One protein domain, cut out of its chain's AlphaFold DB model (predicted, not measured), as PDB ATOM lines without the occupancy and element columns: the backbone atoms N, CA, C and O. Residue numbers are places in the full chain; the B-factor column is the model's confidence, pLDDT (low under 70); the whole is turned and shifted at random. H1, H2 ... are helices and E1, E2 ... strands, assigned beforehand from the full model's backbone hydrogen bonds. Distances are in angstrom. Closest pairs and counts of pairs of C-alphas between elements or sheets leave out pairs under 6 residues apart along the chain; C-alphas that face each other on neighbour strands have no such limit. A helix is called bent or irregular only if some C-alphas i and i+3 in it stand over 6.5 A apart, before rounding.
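This is residues 2 to 94 and 263 to 275 of the 323 residues of an uncharacterized protein of Helobdella robusta (UniProt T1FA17). A long helix, H1, reaches out like an arm from a smaller body of sheet, helices and links, its residues 2 to 14 sticking out free. The body holds a small, strongly twisted sheet of three strands, E1, E2 and E3, with the far end of H1 and the short helix H3 grazing it, while a second helix, H2, lies off the sheet, near H3. The 106 printed residues hold three named helices and then three named strands, in the order H1 H2 H3 E1 E2 E3; the sheet order is E1 - E2 - E3, all antiparallel, and the class is mixed, helices and strands. The whole is loose, with a radius of gyration of the C-alphas of 16.7 A, and spans 61 by 25 by 25 A, with the arm making much of the length.

H1, residues 2 to 26, begins with C-alpha 2 at (63.983, 14.895, -40.929) and is 36.8 A long. H2, residues 38 to 54, is 25.5 A long; it has a kink of 30 degrees near residue 48 and is irregular, C-alphas 50 and 53 being 7.5 A apart. H3, residues 67 to 71, measures 6.0 A. E1, residues 76 to 81, is 16.5 A long and starts with C-alpha 76 at (33.048, -12.259, -49.516). E2, residues 84 to 91, and E3, residues 267 to 274, are each 22.1 A long; C-alpha 274 is at (37.289, 5.339, -50.562).

In the sheet, E1 and E2 form a hairpin, antiparallel at 157 degrees, with N 79 and O 86 within hydrogen-bond range at 2.9 A. E2 and E3 are antiparallel at 158 degrees, with N 85 and O 273 at 3.0 A. H1 only grazes the sheet, with its residues 23 to 26; the closest C-alphas of H1 and E1 are those of Ser 26 and Ile 78, 6.2 A apart. H3 also only grazes it, with residues 69 to 70, and is only just on it, with 5 pairs of C-alphas within 10 A. H2 and H3 are near each other, with 5 pairs of C-alphas within 10 A. H2 is not on the sheet, and H1 and H2 are apart. Every O i to N i+4 pair is within hydrogen-bond range in H1 and H3; in H2, 11 of 13 are.

The C-alphas of His 2 and Ser 57, the two farthest apart, are 61.3 A from each other. The links H1 to H2 and H2 to H3 are long; in the latter, residues 60 to 61 pair antiparallel with residues 93 to 94. Residues 95 to 262 are not printed, and C-alphas 94 and 263 are 7.7 A apart across the cut. The model's confidence is under 70 at residues 2 to 8, 52 to 58 and 263 to 275, and E3 has a mean pLDDT of 31.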
ATOM      1  N   HIS A   2      63.896  15.892 -39.846       52.62
ATOM      2  CA  HIS A   2      63.983  14.895 -40.929       52.62
ATOM      3  C   HIS A   2      63.471  13.490 -40.557       52.62
ATOM      4  O   HIS A   2      62.823  12.859 -41.384       52.62
ATOM      5  N   GLU A   3      63.663  13.022 -39.321       49.22
ATOM      6  CA  GLU A   3      63.292  11.649 -38.921       49.22
ATOM      7  C   GLU A   3      61.779  11.374 -38.882       49.22
ATOM      8  O   GLU A   3      61.337  10.255 -39.146       49.22
ATOM      9  N   THR A   4      60.962  12.391 -38.598       54.62
ATOM     10  CA  THR A   4      59.496  12.269 -38.596       54.62
ATOM     11  C   THR A   4      58.931  12.106 -40.006       54.62
ATOM     12  O   THR A   4      57.931  11.415 -40.187       54.62
ATOM     13  N   SER A   5      59.593  12.681 -41.015       58.81
ATOM     14  CA  SER A   5      59.193  12.537 -42.415       58.81
ATOM     15  C   SER A   5      59.485  11.131 -42.936       58.81
ATOM     16  O   SER A   5      58.634  10.541 -43.595       58.81
ATOM     17  N   THR A   6      60.651  10.562 -42.623       64.88
ATOM     18  CA  THR A   6      61.055   9.231 -43.106       64.88
ATOM     19  C   THR A   6      60.192   8.121 -42.506       64.88
ATOM     20  O   THR A   6      59.745   7.237 -43.232       64.88
ATOM     21  N   ARG A   7      59.860   8.208 -41.208       67.88
ATOM     22  CA  ARG A   7      58.933   7.263 -40.555       67.88
ATOM     23  C   ARG A   7      57.519   7.319 -41.138       67.88
ATOM     24  O   ARG A   7      56.864   6.289 -41.241       67.88
ATOM     25  N   HIS A   8      57.061   8.502 -41.549       69.62
ATOM     26  CA  HIS A   8      55.745   8.663 -42.161       69.62
ATOM     27  C   HIS A   8      55.662   8.017 -43.554       69.62
ATOM     28  O   HIS A   8      54.692   7.323 -43.850       69.62
ATOM     29  N   TYR A   9      56.695   8.181 -44.388       74.44
ATOM     30  CA  TYR A   9      56.755   7.518 -45.696       74.44
ATOM     31  C   TYR A   9      56.868   5.995 -45.578       74.44
ATOM     32  O   TYR A   9      56.224   5.288 -46.350       74.44
ATOM     33  N   GLN A  10      57.617   5.499 -44.589       77.44
ATOM     34  CA  GLN A  10      57.729   4.063 -44.337       77.44
ATOM     35  C   GLN A  10      56.374   3.454 -43.948       77.44
ATOM     36  O   GLN A  10      55.943   2.481 -44.556       77.44
ATOM     37  N   HIS A  11      55.642   4.096 -43.033       77.56
ATOM     38  CA  HIS A  11      54.302   3.656 -42.633       77.56
ATOM     39  C   HIS A  11      53.311   3.628 -43.809       77.56
ATOM     40  O   HIS A  11      52.504   2.710 -43.931       77.56
ATOM     41  N   LEU A  12      53.343   4.636 -44.689       76.38
ATOM     42  CA  LEU A  12      52.481   4.670 -45.878       76.38
ATOM     43  C   LEU A  12      52.814   3.549 -46.868       76.38
ATOM     44  O   LEU A  12      51.916   3.005 -47.511       76.38
ATOM     45  N   TYR A  13      54.094   3.210 -47.001       81.88
ATOM     46  CA  TYR A  13      54.541   2.120 -47.858       81.88
ATOM     47  C   TYR A  13      54.094   0.755 -47.319       81.88
ATOM     48  O   TYR A  13      53.567  -0.062 -48.078       81.88
ATOM     49  N   ASP A  14      54.214   0.544 -46.009       84.06
ATOM     50  CA  ASP A  14      53.775  -0.686 -45.347       84.06
ATOM     51  C   ASP A  14      52.249  -0.868 -45.460       84.06
ATOM     52  O   ASP A  14      51.775  -1.944 -45.831       84.06
ATOM     53  N   GLU A  15      51.471   0.203 -45.268       83.50
ATOM     54  CA  GLU A  15      50.014   0.212 -45.487       83.50
ATOM     55  C   GLU A  15      49.629  -0.144 -46.932       83.50
ATOM     56  O   GLU A  15      48.698  -0.916 -47.165       83.50
ATOM     57  N   LEU A  16      50.363   0.364 -47.926       84.81
ATOM     58  CA  LEU A  16      50.118   0.033 -49.333       84.81
ATOM     59  C   LEU A  16      50.405  -1.440 -49.645       84.81
ATOM     60  O   LEU A  16      49.683  -2.049 -50.442       84.81
ATOM     61  N   ILE A  17      51.434  -2.022 -49.026       88.38
ATOM     62  CA  ILE A  17      51.739  -3.451 -49.155       88.38
ATOM     63  C   ILE A  17      50.610  -4.288 -48.552       88.38
ATOM     64  O   ILE A  17      50.132  -5.220 -49.207       88.38
ATOM     65  N   LEU A  18      50.156  -3.940 -47.345       87.44
ATOM     66  CA  LEU A  18      49.059  -4.632 -46.668       87.44
ATOM     67  C   LEU A  18      47.763  -4.547 -47.475       87.44
ATOM     68  O   LEU A  18      47.143  -5.576 -47.740       87.44
ATOM     69  N   LEU A  19      47.407  -3.359 -47.971       86.25
ATOM     70  CA  LEU A  19      46.239  -3.169 -48.829       86.25
ATOM     71  C   LEU A  19      46.333  -4.007 -50.111       86.25
ATOM     72  O   LEU A  19      45.358  -4.642 -50.511       86.25
ATOM     73  N   LYS A  20      47.499  -4.044 -50.768       87.12
ATOM     74  CA  LYS A  20      47.699  -4.852 -51.980       87.12
ATOM     75  C   LYS A  20      47.506  -6.343 -51.701       87.12
ATOM     76  O   LYS A  20      46.877  -7.029 -52.508       87.12
ATOM     77  N   HIS A  21      48.021  -6.837 -50.577       87.56
ATOM     78  CA  HIS A  21      47.828  -8.223 -50.155       87.56
ATOM     79  C   HIS A  21      46.346  -8.499 -49.863       87.56
ATOM     80  O   HIS A  21      45.779  -9.444 -50.412       87.56
ATOM     81  N   ALA A  22      45.686  -7.618 -49.113       87.06
ATOM     82  CA  ALA A  22      44.276  -7.757 -48.778       87.06
ATOM     83  C   ALA A  22      43.378  -7.802 -50.021       87.06
ATOM     84  O   ALA A  22      42.481  -8.642 -50.125       87.06
ATOM     85  N   LEU A  23      43.654  -6.948 -51.013       86.19
ATOM     86  CA  LEU A  23      42.960  -6.961 -52.302       86.19
ATOM     87  C   LEU A  23      43.195  -8.264 -53.074       86.19
ATOM     88  O   LEU A  23      42.269  -8.784 -53.697       86.19
ATOM     89  N   PHE A  24      44.413  -8.807 -53.032       86.81
ATOM     90  CA  PHE A  24      44.736 -10.077 -53.681       86.81
ATOM     91  C   PHE A  24      43.985 -11.257 -53.049       86.81
ATOM     92  O   PHE A  24      43.434 -12.081 -53.781       86.81
ATOM     93  N   ASN A  25      43.910 -11.313 -51.717       82.88
ATOM     94  CA  ASN A  25      43.145 -12.334 -50.993       82.88
ATOM     95  C   ASN A  25      41.641 -12.206 -51.267       82.88
ATOM     96  O   ASN A  25      40.985 -13.194 -51.594       82.88
ATOM     97  N   SER A  26      41.122 -10.976 -51.255       82.88
ATOM     98  CA  SER A  26      39.703 -10.694 -51.511       82.88
ATOM     99  C   SER A  26      39.270 -11.023 -52.941       82.88
ATOM    100  O   SER A  26      38.120 -11.380 -53.170       82.88
ATOM    101  N   LYS A  27      40.187 -10.972 -53.920       83.62
ATOM    102  CA  LYS A  27      39.920 -11.417 -55.302       83.62
ATOM    103  C   LYS A  27      39.708 -12.934 -55.411       83.62
ATOM    104  O   LYS A  27      39.155 -13.398 -56.401       83.62
ATOM    105  N   LYS A  28      40.161 -13.707 -54.422       84.38
ATOM    106  CA  LYS A  28      39.934 -15.156 -54.321       84.38
ATOM    107  C   LYS A  28      38.700 -15.493 -53.467       84.38
ATOM    108  O   LYS A  28      38.584 -16.621 -52.998       84.38
ATOM    109  N   ASP A  29      37.834 -14.509 -53.226       83.44
ATOM    110  CA  ASP A  29      36.609 -14.608 -52.425       83.44
ATOM    111  C   ASP A  29      36.822 -14.942 -50.931       83.44
ATOM    112  O   ASP A  29      35.902 -15.420 -50.259       83.44
ATOM    113  N   TYR A  30      38.017 -14.664 -50.392       85.81
ATOM    114  CA  TYR A  30      38.310 -14.731 -48.953       85.81
ATOM    115  C   TYR A  30      38.138 -13.359 -48.308       85.81
ATOM    116  O   TYR A  30      38.616 -12.359 -48.842       85.81
ATOM    117  N   LEU A  31      37.528 -13.306 -47.124       89.44
ATOM    118  CA  LEU A  31      37.527 -12.077 -46.340       89.44
ATOM    119  C   LEU A  31      38.927 -11.833 -45.772       89.44
ATOM    120  O   LEU A  31      39.470 -12.697 -45.086       89.44
ATOM    121  N   ASP A  32      39.494 -10.652 -46.013       90.50
ATOM    122  CA  ASP A  32      40.776 -10.268 -45.423       90.50
ATOM    123  C   ASP A  32      40.577  -9.451 -44.123       90.50
ATOM    124  O   ASP A  32      39.794  -8.489 -44.123       90.50
ATOM    125  N   PRO A  33      41.281  -9.784 -43.017       90.69
ATOM    126  CA  PRO A  33      41.217  -9.039 -41.758       90.69
ATOM    127  C   PRO A  33      41.551  -7.548 -41.871       90.69
ATOM    128  O   PRO A  33      41.104  -6.771 -41.026       90.69
ATOM    129  N   TYR A  34      42.306  -7.140 -42.900       89.75
ATOM    130  CA  TYR A  34      42.611  -5.736 -43.177       89.75
ATOM    131  C   TYR A  34      41.338  -4.912 -43.422       89.75
ATOM    132  O   TYR A  34      41.219  -3.787 -42.941       89.75
ATOM    133  N   PHE A  35      40.355  -5.468 -44.142       87.88
ATOM    134  CA  PHE A  35      39.116  -4.750 -44.452       87.88
ATOM    135  C   PHE A  35      38.076  -4.836 -43.348       87.88
ATOM    136  O   PHE A  35      37.316  -3.888 -43.157       87.88
ATOM    137  N   VAL A  36      37.995  -5.969 -42.651       89.88
ATOM    138  CA  VAL A  36      37.073  -6.176 -41.532       89.88
ATOM    139  C   VAL A  36      37.789  -7.003 -40.485       89.88
ATOM    140  O   VAL A  36      38.104  -8.167 -40.726       89.88
ATOM    141  N   SER A  37      38.018  -6.416 -39.311       91.62
ATOM    142  CA  SER A  37      38.698  -7.126 -38.233       91.62
ATOM    143  C   SER A  37      37.812  -8.240 -37.651       91.62
ATOM    144  O   SER A  37      36.581  -8.118 -37.640       91.62
ATOM    145  N   PRO A  38      38.409  -9.301 -37.077       93.50
ATOM    146  CA  PRO A  38      37.663 -10.363 -36.401       93.50
ATOM    147  C   PRO A  38      36.723  -9.858 -35.293       93.50
ATOM    148  O   PRO A  38      35.659 -10.436 -35.074       93.50
ATOM    149  N   SER A  39      37.099  -8.773 -34.603       92.75
ATOM    150  CA  SER A  39      36.264  -8.126 -33.585       92.75
ATOM    151  C   SER A  39      35.040  -7.441 -34.192       92.75
ATOM    152  O   SER A  39      33.933  -7.686 -33.722       92.75
ATOM    153  N   GLN A  40      35.220  -6.671 -35.273       90.94
ATOM    154  CA  GLN A  40      34.129  -5.996 -35.987       90.94
ATOM    155  C   GLN A  40      33.114  -6.998 -36.539       90.94
ATOM    156  O   GLN A  40      31.911  -6.807 -36.382       90.94
ATOM    157  N   LEU A  41      33.585  -8.091 -37.151       91.31
ATOM    158  CA  LEU A  41      32.689  -9.116 -37.681       91.31
ATOM    159  C   LEU A  41      31.930  -9.840 -36.562       91.31
ATOM    160  O   LEU A  41      30.737 -10.088 -36.698       91.31
ATOM    161  N   ARG A  42      32.597 -10.159 -35.447       92.31
ATOM    162  CA  ARG A  42      31.949 -10.803 -34.297       92.31
ATOM    163  C   ARG A  42      30.855  -9.925 -33.706       92.31
ATOM    164  O   ARG A  42      29.757 -10.416 -33.458       92.31
ATOM    165  N   GLU A  43      31.155  -8.649 -33.490       90.12
ATOM    166  CA  GLU A  43      30.192  -7.670 -32.994       90.12
ATOM    167  C   GLU A  43      29.001  -7.554 -33.950       90.12
ATOM    168  O   GLU A  43      27.859  -7.686 -33.518       90.12
ATOM    169  N   PHE A  44      29.258  -7.435 -35.255       88.44
ATOM    170  CA  PHE A  44      28.214  -7.402 -36.274       88.44
ATOM    171  C   PHE A  44      27.319  -8.648 -36.240       88.44
ATOM    172  O   PHE A  44      26.105  -8.519 -36.126       88.44
ATOM    173  N   LEU A  45      27.891  -9.857 -36.290       87.88
ATOM    174  CA  LEU A  45      27.119 -11.109 -36.275       87.88
ATOM    175  C   LEU A  45      26.322 -11.277 -34.971       87.88
ATOM    176  O   LEU A  45      25.201 -11.783 -34.988       87.88
ATOM    177  N   THR A  46      26.869 -10.819 -33.843       86.75
ATOM    178  CA  THR A  46      26.188 -10.877 -32.542       86.75
ATOM    179  C   THR A  46      25.030  -9.884 -32.495       86.75
ATOM    180  O   THR A  46      23.921 -10.266 -32.144       86.75
ATOM    181  N   ASN A  47      25.254  -8.644 -32.931       85.00
ATOM    182  CA  ASN A  47      24.227  -7.603 -32.969       85.00
ATOM    183  C   ASN A  47      23.115  -7.932 -33.962       85.00
ATOM    184  O   ASN A  47      21.949  -7.665 -33.693       85.00
ATOM    185  N   VAL A  48      23.454  -8.509 -35.112       80.25
ATOM    186  CA  VAL A  48      22.455  -8.951 -36.084       80.25
ATOM    187  C   VAL A  48      21.673 -10.133 -35.524       80.25
ATOM    188  O   VAL A  48      20.452 -10.091 -35.556       80.25
ATOM    189  N   SER A  49      22.331 -11.145 -34.950       79.50
ATOM    190  CA  SER A  49      21.613 -12.299 -34.388       79.50
ATOM    191  C   SER A  49      20.718 -11.946 -33.196       79.50
ATOM    192  O   SER A  49      19.662 -12.558 -33.053       79.50
ATOM    193  N   SER A  50      21.077 -10.946 -32.383       77.12
ATOM    194  CA  SER A  50      20.252 -10.480 -31.260       77.12
ATOM    195  C   SER A  50      19.108  -9.551 -31.679       77.12
ATOM    196  O   SER A  50      18.026  -9.631 -31.104       77.12
ATOM    197  N   ASN A  51      19.307  -8.701 -32.695       71.75
ATOM    198  CA  ASN A  51      18.322  -7.690 -33.104       71.75
ATOM    199  C   ASN A  51      17.440  -8.109 -34.294       71.75
ATOM    200  O   ASN A  51      16.503  -7.389 -34.645       71.75
ATOM    201  N   TRP A  52      17.691  -9.260 -34.933       62.38
ATOM    202  CA  TRP A  52      16.968  -9.657 -36.150       62.38
ATOM    203  C   TRP A  52      15.498 -10.034 -35.979       62.38
ATOM    204  O   TRP A  52      14.822 -10.275 -36.978       62.38
ATOM    205  N   MET A  53      14.964 -10.012 -34.756       51.12
ATOM    206  CA  MET A  53      13.529 -10.196 -34.514       51.12
ATOM    207  C   MET A  53      12.634  -9.184 -35.262       51.12
ATOM    208  O   MET A  53      11.426  -9.388 -35.315       51.12
ATOM    209  N   ILE A  54      13.185  -8.112 -35.847       50.84
ATOM    210  CA  ILE A  54      12.399  -6.942 -36.260       50.84
ATOM    211  C   ILE A  54      12.012  -6.914 -37.757       50.84
ATOM    212  O   ILE A  54      11.053  -6.223 -38.086       50.84
ATOM    213  N   LEU A  55      12.672  -7.638 -38.684       49.09
ATOM    214  CA  LEU A  55      12.479  -7.355 -40.130       49.09
ATOM    215  C   LEU A  55      12.064  -8.501 -41.073       49.09
ATOM    216  O   LEU A  55      11.550  -8.183 -42.143       49.09
ATOM    217  N   SER A  56      12.172  -9.787 -40.723       55.03
ATOM    218  CA  SER A  56      11.518 -10.853 -41.514       55.03
ATOM    219  C   SER A  56      11.566 -12.238 -40.855       55.03
ATOM    220  O   SER A  56      12.633 -12.791 -40.611       55.03
ATOM    221  N   SER A  57      10.376 -12.805 -40.621       61.19
ATOM    222  CA  SER A  57      10.028 -14.236 -40.507       61.19
ATOM    223  C   SER A  57      11.178 -15.248 -40.318       61.19
ATOM    224  O   SER A  57      11.828 -15.608 -41.295       61.19
ATOM    225  N   ASN A  58      11.340 -15.780 -39.101       68.31
ATOM    226  CA  ASN A  58      12.050 -17.026 -38.732       68.31
ATOM    227  C   ASN A  58      13.496 -17.249 -39.231       68.31
ATOM    228  O   ASN A  58      14.081 -18.277 -38.900       68.31
ATOM    229  N   MET A  59      14.096 -16.326 -39.984       72.19
ATOM    230  CA  MET A  59      15.450 -16.475 -40.506       72.19
ATOM    231  C   MET A  59      16.492 -16.192 -39.424       72.19
ATOM    232  O   MET A  59      16.380 -15.251 -38.644       72.19
ATOM    233  N   GLN A  60      17.536 -17.008 -39.404       77.31
ATOM    234  CA  GLN A  60      18.648 -16.946 -38.466       77.31
ATOM    235  C   GLN A  60      19.973 -17.034 -39.229       77.31
ATOM    236  O   GLN A  60      20.047 -17.605 -40.323       77.31
ATOM    237  N   ILE A  61      21.037 -16.475 -38.644       79.94
ATOM    238  CA  ILE A  61      22.397 -16.687 -39.149       79.94
ATOM    239  C   ILE A  61      22.737 -18.162 -38.954       79.94
ATOM    240  O   ILE A  61      22.726 -18.662 -37.833       79.94
ATOM    241  N   LEU A  62      23.073 -18.848 -40.044       76.44
ATOM    242  CA  LEU A  62      23.381 -20.274 -40.001       76.44
ATOM    243  C   LEU A  62      24.708 -20.573 -39.286       76.44
ATOM    244  O   LEU A  62      24.877 -21.650 -38.723       76.44
ATOM    245  N   ASP A  63      25.661 -19.641 -39.337       76.88
ATOM    246  CA  ASP A  63      26.976 -19.813 -38.729       76.88
ATOM    247  C   ASP A  63      27.523 -18.498 -38.157       76.88
ATOM    248  O   ASP A  63      27.826 -17.548 -38.890       76.88
ATOM    249  N   LEU A  64      27.642 -18.462 -36.828       81.31
ATOM    250  CA  LEU A  64      28.188 -17.339 -36.063       81.31
ATOM    251  C   LEU A  64      29.711 -17.445 -35.864       81.31
ATOM    252  O   LEU A  64      30.328 -16.513 -35.343       81.31
ATOM    253  N   HIS A  65      30.345 -18.555 -36.258       86.56
ATOM    254  CA  HIS A  65      31.786 -18.717 -36.110       86.56
ATOM    255  C   HIS A  65      32.532 -17.869 -37.141       86.56
ATOM    256  O   HIS A  65      32.576 -18.173 -38.332       86.56
ATOM    257  N   ILE A  66      33.190 -16.814 -36.656       89.44
ATOM    258  CA  ILE A  66      33.934 -15.874 -37.502       89.44
ATOM    259  C   ILE A  66      35.046 -16.540 -38.323       89.44
ATOM    260  O   ILE A  66      35.328 -16.088 -39.428       89.44
ATOM    261  N   ASP A  67      35.641 -17.631 -37.820       88.00
ATOM    262  CA  ASP A  67      36.713 -18.376 -38.495       88.00
ATOM    263  C   ASP A  67      36.332 -18.778 -39.916       88.00
ATOM    264  O   ASP A  67      37.175 -18.785 -40.813       88.00
ATOM    265  N   ARG A  68      35.051 -19.069 -40.140       85.56
ATOM    266  CA  ARG A  68      34.551 -19.432 -41.454       85.56
ATOM    267  C   ARG A  68      34.840 -18.363 -42.499       85.56
ATOM    268  O   ARG A  68      35.280 -18.693 -43.596       85.56
ATOM    269  N   TYR A  69      34.559 -17.108 -42.169       87.44
ATOM    270  CA  TYR A  69      34.586 -16.012 -43.131       87.44
ATOM    271  C   TYR A  69      36.007 -15.736 -43.627       87.44
ATOM    272  O   TYR A  69      36.185 -15.383 -44.787       87.44
ATOM    273  N   TYR A  70      37.012 -15.985 -42.785       90.25
ATOM    274  CA  TYR A  70      38.423 -15.789 -43.122       90.25
ATOM    275  C   TYR A  70      39.098 -17.036 -43.716       90.25
ATOM    276  O   TYR A  70      40.111 -16.910 -44.398       90.25
ATOM    277  N   ARG A  71      38.579 -18.245 -43.452       87.56
ATOM    278  CA  ARG A  71      39.227 -19.508 -43.864       87.56
ATOM    279  C   ARG A  71      38.668 -20.130 -45.133       87.56
ATOM    280  O   ARG A  71      39.379 -20.906 -45.764       87.56
ATOM    281  N   PHE A  72      37.418 -19.845 -45.488       83.94
ATOM    282  CA  PHE A  72      36.778 -20.453 -46.652       83.94
ATOM    283  C   PHE A  72      36.544 -19.423 -47.761       83.94
ATOM    284  O   PHE A  72      36.206 -18.280 -47.457       83.94
ATOM    285  N   PRO A  73      36.687 -19.823 -49.038       83.12
ATOM    286  CA  PRO A  73      36.324 -18.978 -50.167       83.12
ATOM    287  C   PRO A  73      34.799 -18.798 -50.256       83.12
ATOM    288  O   PRO A  73      34.031 -19.534 -49.625       83.12
ATOM    289  N   ASN A  74      34.358 -17.855 -51.090       82.06
ATOM    290  CA  ASN A  74      32.951 -17.496 -51.329       82.06
ATOM    291  C   ASN A  74      32.234 -16.885 -50.114       82.06
ATOM    292  O   ASN A  74      31.004 -16.882 -50.041       82.06
ATOM    293  N   THR A  75      32.984 -16.369 -49.144       84.69
ATOM    294  CA  THR A  75      32.444 -15.690 -47.955       84.69
ATOM    295  C   THR A  75      32.392 -14.181 -48.137       84.69
ATOM    296  O   THR A  75      31.688 -13.490 -47.399       84.69
ATOM    297  N   SER A  76      33.103 -13.660 -49.135       87.62
ATOM    298  CA  SER A  76      33.048 -12.259 -49.516       87.62
ATOM    299  C   SER A  76      33.272 -12.080 -51.011       87.62
ATOM    300  O   SER A  76      33.836 -12.947 -51.669       87.62
ATOM    301  N   THR A  77      32.834 -10.944 -51.540       88.94
ATOM    302  CA  THR A  77      33.145 -10.509 -52.900       88.94
ATOM    303  C   THR A  77      33.550  -9.051 -52.863       88.94
ATOM    304  O   THR A  77      32.964  -8.244 -52.138       88.94
ATOM    305  N   ILE A  78      34.545  -8.703 -53.666       87.19
ATOM    306  CA  ILE A  78      35.029  -7.336 -53.799       87.19
ATOM    307  C   ILE A  78      34.761  -6.829 -55.213       87.19
ATOM    308  O   ILE A  78      35.010  -7.522 -56.197       87.19
ATOM    309  N   THR A  79      34.257  -5.605 -55.327       86.75
ATOM    310  CA  THR A  79      34.103  -4.928 -56.616       86.75
ATOM    311  C   THR A  79      34.519  -3.472 -56.508       86.75
ATOM    312  O   THR A  79      34.580  -2.895 -55.420       86.75
ATOM    313  N   ARG A  80      34.814  -2.863 -57.652       85.25
ATOM    314  CA  ARG A  80      35.207  -1.462 -57.750       85.25
ATOM    315  C   ARG A  80      34.218  -0.723 -58.635       85.25
ATOM    316  O   ARG A  80      33.993  -1.121 -59.773       85.25
ATOM    317  N   VAL A  81      33.698   0.393 -58.135       88.06
ATOM    318  CA  VAL A  81      32.865   1.319 -58.909       88.06
ATOM    319  C   VAL A  81      33.525   2.693 -58.848       88.06
ATOM    320  O   VAL A  81      33.570   3.336 -57.802       88.06
ATOM    321  N   GLY A  82      34.111   3.129 -59.967       86.19
ATOM    322  CA  GLY A  82      34.870   4.379 -60.035       86.19
ATOM    323  C   GLY A  82      36.103   4.379 -59.120       86.19
ATOM    324  O   GLY A  82      37.034   3.588 -59.307       86.19
ATOM    325  N   ALA A  83      36.127   5.288 -58.145       85.25
ATOM    326  CA  ALA A  83      37.193   5.402 -57.142       85.25
ATOM    327  C   ALA A  83      36.902   4.621 -55.845       85.25
ATOM    328  O   ALA A  83      37.749   4.580 -54.953       85.25
ATOM    329  N   ASP A  84      35.725   4.005 -55.742       82.31
ATOM    330  CA  ASP A  84      35.277   3.319 -54.538       82.31
ATOM    331  C   ASP A  84      35.406   1.806 -54.672       82.31
ATOM    332  O   ASP A  84      35.113   1.214 -55.716       82.31
ATOM    333  N   ILE A  85      35.825   1.182 -53.575       82.94
ATOM    334  CA  ILE A  85      35.855  -0.266 -53.415       82.94
ATOM    335  C   ILE A  85      34.700  -0.660 -52.501       82.94
ATOM    336  O   ILE A  85      34.528  -0.097 -51.416       82.94
ATOM    337  N   TYR A  86      33.927  -1.638 -52.955       83.56
ATOM    338  CA  TYR A  86      32.821  -2.232 -52.225       83.56
ATOM    339  C   TYR A  86      33.192  -3.660 -51.863       83.56
ATOM    340  O   TYR A  86      33.509  -4.472 -52.736       83.56
ATOM    341  N   LEU A  87      33.139  -3.950 -50.569       86.44
ATOM    342  CA  LEU A  87      33.260  -5.294 -50.032       86.44
ATOM    343  C   LEU A  87      31.873  -5.773 -49.606       86.44
ATOM    344  O   LEU A  87      31.226  -5.124 -48.782       86.44
ATOM    345  N   PHE A  88      31.452  -6.904 -50.158       87.19
ATOM    346  CA  PHE A  88      30.234  -7.614 -49.791       87.19
ATOM    347  C   PHE A  88      30.613  -8.835 -48.967       87.19
ATOM    348  O   PHE A  88      31.379  -9.670 -49.440       87.19
ATOM    349  N   ILE A  89      30.075  -8.959 -47.757       88.25
ATOM    350  CA  ILE A  89      30.207 -10.180 -46.950       88.25
ATOM    351  C   ILE A  89      28.939 -11.012 -47.125       88.25
ATOM    352  O   ILE A  89      27.832 -10.507 -46.932       88.25
ATOM    353  N   HIS A  90      29.108 -12.284 -47.479       86.69
ATOM    354  CA  HIS A  90      28.020 -13.226 -47.722       86.69
ATOM    355  C   HIS A  90      27.693 -13.984 -46.442       86.69
ATOM    356  O   HIS A  90      28.362 -14.957 -46.089       86.69
ATOM    357  N   ILE A  91      26.648 -13.550 -45.742       84.12
ATOM    358  CA  ILE A  91      26.211 -14.185 -44.495       84.12
ATOM    359  C   ILE A  91      25.098 -15.186 -44.814       84.12
ATOM    360  O   ILE A  91      24.039 -14.786 -45.307       84.12
ATOM    361  N   PRO A  92      25.318 -16.493 -44.581       79.00
ATOM    362  CA  PRO A  92      24.326 -17.510 -44.884       79.00
ATOM    363  C   PRO A  92      23.162 -17.438 -43.893       79.00
ATOM    364  O   PRO A  92      23.364 -17.544 -42.683       79.00
ATOM    365  N   LEU A  93      21.948 -17.313 -44.428       78.69
ATOM    366  CA  LEU A  93      20.707 -17.350 -43.657       78.69
ATOM    367  C   LEU A  93      20.028 -18.704 -43.818       78.69
ATOM    368  O   LEU A  93      20.186 -19.359 -44.849       78.69
ATOM    369  N   THR A  94      19.290 -19.111 -42.795       75.12
ATOM    370  CA  THR A  94      18.402 -20.274 -42.824       75.12
ATOM    371  C   THR A  94      17.191 -19.983 -41.948       75.12
ATOM    372  O   THR A  94      17.320 -19.302 -40.936       75.12
ATOM    373  N   ARG A 263      15.297 -20.150 -48.807       26.44
ATOM    374  CA  ARG A 263      14.480 -19.048 -49.337       26.44
ATOM    375  C   ARG A 263      15.410 -17.860 -49.518       26.44
ATOM    376  O   ARG A 263      16.125 -17.486 -48.597       26.44
ATOM    377  N   ARG A 264      15.456 -17.324 -50.738       29.98
ATOM    378  CA  ARG A 264      16.349 -16.231 -51.148       29.98
ATOM    379  C   ARG A 264      16.370 -15.093 -50.120       29.98
ATOM    380  O   ARG A 264      15.422 -14.325 -50.020       29.98
ATOM    381  N   GLY A 265      17.507 -14.971 -49.447       31.19
ATOM    382  CA  GLY A 265      17.912 -13.815 -48.666       31.19
ATOM    383  C   GLY A 265      19.394 -13.950 -48.342       31.19
ATOM    384  O   GLY A 265      19.782 -14.750 -47.501       31.19
ATOM    385  N   THR A 266      20.247 -13.219 -49.051       31.80
ATOM    386  CA  THR A 266      21.612 -12.940 -48.596       31.80
ATOM    387  C   THR A 266      21.570 -11.576 -47.938       31.80
ATOM    388  O   THR A 266      21.261 -10.591 -48.609       31.80
ATOM    389  N   LEU A 267      21.866 -11.500 -46.639       32.47
ATOM    390  CA  LEU A 267      22.178 -10.208 -46.045       32.47
ATOM    391  C   LEU A 267      23.578  -9.826 -46.524       32.47
ATOM    392  O   LEU A 267      24.564 -10.462 -46.153       32.47
ATOM    393  N   SER A 268      23.649  -8.802 -47.365       28.03
ATOM    394  CA  SER A 268      24.913  -8.227 -47.803       28.03
ATOM    395  C   SER A 268      25.267  -7.056 -46.896       28.03
ATOM    396  O   SER A 268      24.634  -6.004 -46.948       28.03
ATOM    397  N   TYR A 269      26.292  -7.233 -46.064       33.09
ATOM    398  CA  TYR A 269      26.933  -6.111 -45.384       33.09
ATOM    399  C   TYR A 269      27.883  -5.420 -46.369       33.09
ATOM    400  O   TYR A 269      28.765  -6.075 -46.927       33.09
ATOM    401  N   ILE A 270      27.676  -4.119 -46.597       28.64
ATOM    402  CA  ILE A 270      28.433  -3.317 -47.563       28.64
ATOM    403  C   ILE A 270      29.321  -2.340 -46.801       28.64
ATOM    404  O   ILE A 270      28.828  -1.415 -46.156       28.64
ATOM    405  N   ARG A 271      30.641  -2.499 -46.928       34.47
ATOM    406  CA  ARG A 271      31.604  -1.497 -46.455       34.47
ATOM    407  C   ARG A 271      32.175  -0.745 -47.653       34.47
ATOM    408  O   ARG A 271      32.789  -1.351 -48.530       34.47
ATOM    409  N   ARG A 272      31.970   0.577 -47.686       28.36
ATOM    410  CA  ARG A 272      32.589   1.474 -48.672       28.36
ATOM    411  C   ARG A 272      33.985   1.857 -48.194       28.36
ATOM    412  O   ARG A 272      34.132   2.435 -47.118       28.36
ATOM    413  N   CYS A 273      34.985   1.585 -49.020       31.52
ATOM    414  CA  CYS A 273      36.354   2.041 -48.815       31.52
ATOM    415  C   CYS A 273      36.708   3.027 -49.936       31.52
ATOM    416  O   CYS A 273      36.812   2.635 -51.099       31.52
ATOM    417  N   SER A 274      36.880   4.308 -49.599       28.83
ATOM    418  CA  SER A 274      37.289   5.339 -50.562       28.83
ATOM    419  C   SER A 274      38.801   5.544 -50.506       28.83
ATOM    420  O   SER A 274      39.344   5.943 -49.476       28.83
ATOM    421  N   ILE A 275      39.486   5.313 -51.628       31.61
ATOM    422  CA  ILE A 275      40.915   5.609 -51.761       31.61
ATOM    423  C   ILE A 275      41.048   7.083 -52.152       31.61
ATOM    424  O   ILE A 275      40.834   7.452 -53.307       31.61
TER     425      ILE A 275